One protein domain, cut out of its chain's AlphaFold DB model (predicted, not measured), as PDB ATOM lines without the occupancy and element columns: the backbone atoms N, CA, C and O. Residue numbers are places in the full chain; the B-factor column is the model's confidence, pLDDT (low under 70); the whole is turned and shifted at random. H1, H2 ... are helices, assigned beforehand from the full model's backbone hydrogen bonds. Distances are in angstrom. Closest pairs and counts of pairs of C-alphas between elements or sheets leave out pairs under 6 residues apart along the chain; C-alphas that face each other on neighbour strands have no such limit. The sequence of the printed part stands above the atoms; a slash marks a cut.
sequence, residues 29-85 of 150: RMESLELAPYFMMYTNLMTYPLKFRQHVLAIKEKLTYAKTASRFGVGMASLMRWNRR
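AT A GLANCE: This is residues 29 to 85 of the 150 residues of the protein "Transposase" of Candidatus Regiella insecticola (UniProt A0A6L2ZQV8). A thin arm, residues 29 to 47 with the short H1 in it, leads into a small head of three crossed helices, H2, H3 and H4. Residues 31 to 37 and 40 to 46 stick out. The printed part has 57 residues, all helix in class, with H1, H2, H3 and H4 in order and no named strand; it is loose, with radius of gyration of the C-alphas 13.4 A, spanning 39 by 21 by 16 A.

HOW THE PARTS SIT: H1, residues 36 to 39, is apart from H2, residues 50 to 60. H2 touches H3, residues 65 to 72, opposite ways at a steep tilt of 54 degrees; their closest C-alphas, Lys 60 and Thr 68, are 5.9 A apart. H4, residues 76 to 84, touches H3 about perpendicular at 74 degrees, closest at C-alphas 69 and 76, 5.6 A. H4 touches H2 about perpendicular at 75 degrees, closest at C-alphas 53 and 82, 6.9 A. Every O i to N i+4 pair in H2, H3 and H4 is within hydrogen-bond range; H1 is too short for one.

IN THESE COORDINATES: H1 begins at C-alpha 36 (22.606, -58.008, 15.209) and measures 5.7 A, H2 15.1 A, H3 10.5 A and H4 12.9 A, ending at C-alpha 84 (1.081, -41.526, 30.283).

THE WHOLE: C-alphas 29 and 84, the farthest apart, are 40.5 A apart. The printed part has no cut and no long link. Residues 29 to 47 have pLDDT under 70.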
ATOM      1  N   ARG A  29      32.383 -61.933  15.400       65.44
ATOM      2  CA  ARG A  29      31.708 -63.167  14.958       65.44
ATOM      3  C   ARG A  29      30.183 -63.024  14.886       65.44
ATOM      4  O   ARG A  29      29.538 -63.662  14.059       65.44
ATOM      5  N   MET A  30      29.592 -62.226  15.771       60.53
ATOM      6  CA  MET A  30      28.149 -61.958  15.769       60.53
ATOM      7  C   MET A  30      27.763 -60.908  14.721       60.53
ATOM      8  O   MET A  30      26.677 -60.997  14.150       60.53
ATOM      9  N   GLU A  31      28.658 -59.960  14.438       69.81
ATOM     10  CA  GLU A  31      28.517 -58.952  13.381       69.81
ATOM     11  C   GLU A  31      28.595 -59.596  11.983       69.81
ATOM     12  O   GLU A  31      27.778 -59.276  11.124       69.81
ATOM     13  N   SER A  32      29.459 -60.606  11.790       65.81
ATOM     14  CA  SER A  32      29.562 -61.371  10.533       65.81
ATOM     15  C   SER A  32      28.376 -62.297  10.234       65.81
ATOM     16  O   SER A  32      28.233 -62.758   9.108       65.81
ATOM     17  N   LEU A  33      27.553 -62.627  11.235       61.56
ATOM     18  CA  LEU A  33      26.400 -63.524  11.073       61.56
ATOM     19  C   LEU A  33      25.091 -62.774  10.771       61.56
ATOM     20  O   LEU A  33      24.039 -63.405  10.744       61.56
ATOM     21  N   GLU A  34      25.123 -61.445  10.610       63.47
ATOM     22  CA  GLU A  34      23.926 -60.590  10.487       63.47
ATOM     23  C   GLU A  34      22.893 -60.797  11.623       63.47
ATOM     24  O   GLU A  34      21.730 -60.420  11.514       63.47
ATOM     25  N   LEU A  35      23.310 -61.359  12.767       52.94
ATOM     26  CA  LEU A  35      22.451 -61.641  13.929       52.94
ATOM     27  C   LEU A  35      22.350 -60.456  14.905       52.94
ATOM     28  O   LEU A  35      21.818 -60.597  16.010       52.94
ATOM     29  N   ALA A  36      22.800 -59.266  14.492       49.75
ATOM     30  CA  ALA A  36      22.606 -58.008  15.209       49.75
ATOM     31  C   ALA A  36      21.165 -57.777  15.735       49.75
ATOM     32  O   ALA A  36      21.039 -57.301  16.870       49.75
ATOM     33  N   PRO A  37      20.072 -58.158  15.032       53.81
ATOM     34  CA  PRO A  37      18.725 -58.013  15.589       53.81
ATOM     35  C   PRO A  37      18.429 -58.950  16.777       53.81
ATOM     36  O   PRO A  37      17.529 -58.657  17.563       53.81
ATOM     37  N   TYR A  38      19.179 -60.043  16.965       50.22
ATOM     38  CA  TYR A  38      18.916 -61.040  18.011       50.22
ATOM     39  C   TYR A  38      19.591 -60.703  19.349       50.22
ATOM     40  O   TYR A  38      19.037 -60.986  20.410       50.22
ATOM     41  N   PHE A  39      20.736 -60.009  19.343       47.47
ATOM     42  CA  PHE A  39      21.371 -59.529  20.584       47.47
ATOM     43  C   PHE A  39      20.461 -58.557  21.361       47.47
ATOM     44  O   PHE A  39      20.481 -58.505  22.591       47.47
ATOM     45  N   MET A  40      19.582 -57.852  20.644       48.03
ATOM     46  CA  MET A  40      18.595 -56.937  21.213       48.03
ATOM     47  C   MET A  40      17.383 -57.649  21.852       48.03
ATOM     48  O   MET A  40      16.595 -56.997  22.536       48.03
ATOM     49  N   MET A  41      17.240 -58.973  21.681       42.91
ATOM     50  CA  MET A  41      16.120 -59.763  22.220       42.91
ATOM     51  C   MET A  41      16.367 -60.389  23.605       42.91
ATOM     52  O   MET A  41      15.393 -60.756  24.261       42.91
ATOM     53  N   TYR A  42      17.616 -60.521  24.077       50.91
ATOM     54  CA  TYR A  42      17.933 -61.441  25.192       50.91
ATOM     55  C   TYR A  42      18.449 -60.820  26.489       50.91
ATOM     56  O   TYR A  42      18.970 -61.537  27.341       50.91
ATOM     57  N   THR A  43      18.252 -59.522  26.724       47.50
ATOM     58  CA  THR A  43      18.544 -58.957  28.050       47.50
ATOM     59  C   THR A  43      17.410 -58.068  28.563       47.50
ATOM     60  O   THR A  43      17.208 -56.945  28.118       47.50
ATOM     61  N   ASN A  44      16.720 -58.598  29.582       44.03
ATOM     62  CA  ASN A  44      15.793 -57.939  30.511       44.03
ATOM     63  C   ASN A  44      14.360 -57.679  30.033       44.03
ATOM     64  O   ASN A  44      14.043 -56.559  29.655       44.03
ATOM     65  N   LEU A  45      13.466 -58.655  30.268       47.44
ATOM     66  CA  LEU A  45      12.005 -58.492  30.221       47.44
ATOM     67  C   LEU A  45      11.502 -58.154  28.797       47.44
ATOM     68  O   LEU A  45      12.077 -57.349  28.085       47.44
ATOM     69  N   MET A  46      10.391 -58.731  28.343       59.47
ATOM     70  CA  MET A  46       9.783 -58.425  27.029       59.47
ATOM     71  C   MET A  46       9.161 -57.005  26.979       59.47
ATOM     72  O   MET A  46       8.044 -56.800  26.507       59.47
ATOM     73  N   THR A  47       9.818 -56.006  27.568       68.62
ATOM     74  CA  THR A  47       9.374 -54.621  27.652       68.62
ATOM     75  C   THR A  47      10.427 -53.725  27.019       68.62
ATOM     76  O   THR A  47      11.619 -53.866  27.261       68.62
ATOM     77  N   TYR A  48       9.985 -52.752  26.229       82.50
ATOM     78  CA  TYR A  48      10.889 -51.832  25.549       82.50
ATOM     79  C   TYR A  48      11.730 -51.022  26.559       82.50
ATOM     80  O   TYR A  48      11.147 -50.518  27.531       82.50
ATOM     81  N   PRO A  49      13.049 -50.847  26.353       85.94
ATOM     82  CA  PRO A  49      13.920 -50.127  27.285       85.94
ATOM     83  C   PRO A  49      13.611 -48.623  27.321       85.94
ATOM     84  O   PRO A  49      13.093 -48.055  26.358       85.94
ATOM     85  N   LEU A  50      13.950 -47.945  28.426       88.25
ATOM     86  CA  LEU A  50      13.600 -46.531  28.649       88.25
ATOM     87  C   LEU A  50      14.116 -45.602  27.537       88.25
ATOM     88  O   LEU A  50      13.365 -44.768  27.038       88.25
ATOM     89  N   LYS A  51      15.373 -45.790  27.117       89.44
ATOM     90  CA  LYS A  51      16.009 -45.017  26.038       89.44
ATOM     91  C   LYS A  51      15.249 -45.147  24.717       89.44
ATOM     92  O   LYS A  51      15.046 -44.153  24.028       89.44
ATOM     93  N   PHE A  52      14.764 -46.349  24.397       90.62
ATOM     94  CA  PHE A  52      13.956 -46.581  23.202       90.62
ATOM     95  C   PHE A  52      12.611 -45.857  23.288       90.62
ATOM     96  O   PHE A  52      12.224 -45.171  22.349       90.62
ATOM     97  N   ARG A  53      11.923 -45.924  24.434       91.38
ATOM     98  CA  ARG A  53      10.651 -45.203  24.630       91.38
ATOM     99  C   ARG A  53      10.821 -43.693  24.473       91.38
ATOM    100  O   ARG A  53       9.997 -43.060  23.823       91.38
ATOM    101  N   GLN A  54      11.895 -43.134  25.038       92.88
ATOM    102  CA  GLN A  54      12.251 -41.717  24.890       92.88
ATOM    103  C   GLN A  54      12.490 -41.355  23.424       92.88
ATOM    104  O   GLN A  54      11.929 -40.379  22.936       92.88
ATOM    105  N   HIS A  55      13.262 -42.176  22.713       93.38
ATOM    106  CA  HIS A  55      13.543 -41.973  21.297       93.38
ATOM    107  C   HIS A  55      12.268 -41.996  20.440       93.38
ATOM    108  O   HIS A  55      12.035 -41.092  19.638       93.38
ATOM    109  N   VAL A  56      11.400 -42.989  20.656       92.88
ATOM    110  CA  VAL A  56      10.129 -43.113  19.933       92.88
ATOM    111  C   VAL A  56       9.207 -41.926  20.223       92.88
ATOM    112  O   VAL A  56       8.599 -41.399  19.295       92.88
ATOM    113  N   LEU A  57       9.121 -41.469  21.477       92.31
ATOM    114  CA  LEU A  57       8.297 -40.311  21.839       92.31
ATOM    115  C   LEU A  57       8.836 -38.994  21.261       92.31
ATOM    116  O   LEU A  57       8.043 -38.194  20.774       92.31
ATOM    117  N   ALA A  58      10.156 -38.806  21.218       94.00
ATOM    118  CA  ALA A  58      10.769 -37.637  20.583       94.00
ATOM    119  C   ALA A  58      10.469 -37.572  19.074       94.00
ATOM    120  O   ALA A  58      10.202 -36.506  18.524       94.00
ATOM    121  N   ILE A  59      10.465 -38.720  18.390       91.69
ATOM    122  CA  ILE A  59      10.114 -38.797  16.962       91.69
ATOM    123  C   ILE A  59       8.603 -38.656  16.750       91.69
ATOM    124  O   ILE A  59       8.170 -38.059  15.759       91.69
ATOM    125  N   LYS A  60       7.797 -39.158  17.692       92.00
ATOM    126  CA  LYS A  60       6.337 -39.018  17.684       92.00
ATOM    127  C   LYS A  60       5.889 -37.560  17.728       92.00
ATOM    128  O   LYS A  60       4.816 -37.275  17.223       92.00
ATOM    129  N   GLU A  61       6.658 -36.622  18.277       89.31
ATOM    130  CA  GLU A  61       6.268 -35.198  18.256       89.31
ATOM    131  C   GLU A  61       6.034 -34.665  16.833       89.31
ATOM    132  O   GLU A  61       5.200 -33.791  16.622       89.31
ATOM    133  N   LYS A  62       6.706 -35.258  15.839       91.31
ATOM    134  CA  LYS A  62       6.598 -34.888  14.421       91.31
ATOM    135  C   LYS A  62       5.605 -35.753  13.636       91.31
ATOM    136  O   LYS A  62       5.414 -35.534  12.442       91.31
ATOM    137  N   LEU A  63       5.020 -36.783  14.255       91.25
ATOM    138  CA  LEU A  63       4.231 -37.815  13.578       91.25
ATOM    139  C   LEU A  63       2.937 -38.137  14.331       91.25
ATOM    140  O   LEU A  63       2.798 -37.961  15.536       91.25
ATOM    141  N   THR A  64       1.968 -38.706  13.619       93.25
ATOM    142  CA  THR A  64       0.802 -39.291  14.283       93.25
ATOM    143  C   THR A  64       1.186 -40.596  14.979       93.25
ATOM    144  O   THR A  64       2.143 -41.281  14.594       93.25
ATOM    145  N   TYR A  65       0.423 -40.981  16.003       90.44
ATOM    146  CA  TYR A  65       0.662 -42.235  16.719       90.44
ATOM    147  C   TYR A  65       0.581 -43.459  15.790       90.44
ATOM    148  O   TYR A  65       1.403 -44.355  15.923       90.44
ATOM    149  N   ALA A  66      -0.328 -43.468  14.804       91.06
ATOM    150  CA  ALA A  66      -0.445 -44.559  13.832       91.06
ATOM    151  C   ALA A  66       0.812 -44.692  12.955       91.06
ATOM    152  O   ALA A  66       1.378 -45.775  12.846       91.06
ATOM    153  N   LYS A  67       1.317 -43.578  12.404       93.06
ATOM    154  CA  LYS A  67       2.560 -43.579  11.612       93.06
ATOM    155  C   LYS A  67       3.769 -43.994  12.452       93.06
ATOM    156  O   LYS A  67       4.623 -44.739  11.984       93.06
ATOM    157  N   THR A  68       3.827 -43.533  13.699       92.19
ATOM    158  CA  THR A  68       4.881 -43.908  14.651       92.19
ATOM    159  C   THR A  68       4.829 -45.407  14.960       92.19
ATOM    160  O   THR A  68       5.856 -46.078  14.928       92.19
ATOM    161  N   ALA A  69       3.633 -45.940  15.208       89.19
ATOM    162  CA  ALA A  69       3.399 -47.354  15.479       89.19
ATOM    163  C   ALA A  69       3.889 -48.236  14.324       89.19
ATOM    164  O   ALA A  69       4.685 -49.146  14.550       89.19
ATOM    165  N   SER A  70       3.492 -47.910  13.089       90.88
ATOM    166  CA  SER A  70       3.943 -48.614  11.884       90.88
ATOM    167  C   SER A  70       5.454 -48.507  11.673       90.88
ATOM    168  O   SER A  70       6.090 -49.501  11.347       90.88
ATOM    169  N   ARG A  71       6.051 -47.326  11.899       91.25
ATOM    170  CA  ARG A  71       7.490 -47.092  11.694       91.25
ATOM    171  C   ARG A  71       8.374 -47.904  12.640       91.25
ATOM    172  O   ARG A  71       9.421 -48.380  12.223       91.25
ATOM    173  N   PHE A  72       7.980 -48.019  13.908       87.25
ATOM    174  CA  PHE A  72       8.770 -48.708  14.938       87.25
ATOM    175  C   PHE A  72       8.289 -50.135  15.233       87.25
ATOM    176  O   PHE A  72       8.866 -50.793  16.095       87.25
ATOM    177  N   GLY A  73       7.221 -50.605  14.578       87.50
ATOM    178  CA  GLY A  73       6.615 -51.909  14.869       87.50
ATOM    179  C   GLY A  73       6.067 -52.014  16.298       87.50
ATOM    180  O   GLY A  73       6.100 -53.079  16.910       87.50
ATOM    181  N   VAL A  74       5.600 -50.901  16.870       88.12
ATOM    182  CA  VAL A  74       5.084 -50.833  18.246       88.12
ATOM    183  C   VAL A  74       3.572 -50.659  18.206       88.12
ATOM    184  O   VAL A  74       3.067 -49.776  17.525       88.12
ATOM    185  N   GLY A  75       2.831 -51.440  18.994       84.12
ATOM    186  CA  GLY A  75       1.378 -51.281  19.087       84.12
ATOM    187  C   GLY A  75       0.949 -49.880  19.558       84.12
ATOM    188  O   GLY A  75       1.512 -49.324  20.504       84.12
ATOM    189  N   MET A  76      -0.114 -49.340  18.959       86.12
ATOM    190  CA  MET A  76      -0.685 -48.020  19.276       86.12
ATOM    191  C   MET A  76      -0.946 -47.820  20.781       86.12
ATOM    192  O   MET A  76      -0.585 -46.797  21.367       86.12
ATOM    193  N   ALA A  77      -1.513 -48.838  21.439       85.38
ATOM    194  CA  ALA A  77      -1.788 -48.820  22.874       85.38
ATOM    195  C   ALA A  77      -0.510 -48.712  23.727       85.38
ATOM    196  O   ALA A  77      -0.528 -48.138  24.815       85.38
ATOM    197  N   SER A  78       0.618 -49.243  23.250       88.50
ATOM    198  CA  SER A  78       1.908 -49.121  23.935       88.50
ATOM    199  C   SER A  78       2.439 -47.692  23.870       88.50
ATOM    200  O   SER A  78       2.866 -47.177  24.901       88.50
ATOM    201  N   LEU A  79       2.301 -47.010  22.727       91.00
ATOM    202  CA  LEU A  79       2.643 -45.587  22.615       91.00
ATOM    203  C   LEU A  79       1.788 -44.720  23.547       91.00
ATOM    204  O   LEU A  79       2.319 -43.867  24.256       91.00
ATOM    205  N   MET A  80       0.475 -44.973  23.606       91.31
ATOM    206  CA  MET A  80      -0.421 -44.266  24.533       91.31
ATOM    207  C   MET A  80      -0.047 -44.521  26.000       91.31
ATOM    208  O   MET A  80      -0.068 -43.597  26.813       91.31
ATOM    209  N   ARG A  81       0.342 -45.755  26.350       89.88
ATOM    210  CA  ARG A  81       0.844 -46.078  27.695       89.88
ATOM    211  C   ARG A  81       2.130 -45.321  28.019       89.88
ATOM    212  O   ARG A  81       2.219 -44.770  29.112       89.88
ATOM    213  N   TRP A  82       3.082 -45.232  27.089       91.44
ATOM    214  CA  TRP A  82       4.325 -44.478  27.306       91.44
ATOM    215  C   TRP A  82       4.098 -42.979  27.427       91.44
ATOM    216  O   TRP A  82       4.768 -42.340  28.230       91.44
ATOM    217  N   ASN A  83       3.119 -42.445  26.695       90.56
ATOM    218  CA  ASN A  83       2.711 -41.048  26.809       90.56
ATOM    219  C   ASN A  83       2.174 -40.710  28.209       90.56
ATOM    220  O   ASN A  83       2.343 -39.592  28.676       90.56
ATOM    221  N   ARG A  84       1.536 -41.675  28.889       90.81
ATOM    222  CA  ARG A  84       1.081 -41.526  30.283       90.81
ATOM    223  C   ARG A  84       2.201 -41.774  31.293       90.81
ATOM    224  O   ARG A  84       2.302 -41.070  32.289       90.81
ATOM    225  N   ARG A  85       3.014 -42.810  31.072       86.88
ATOM    226  CA  ARG A  85       4.150 -43.172  31.930       86.88
ATOM    227  C   ARG A  85       5.255 -43.799  31.093       86.88
ATOM    228  O   ARG A  85       5.138 -44.933  30.626       86.88
TER     229      ARG A  85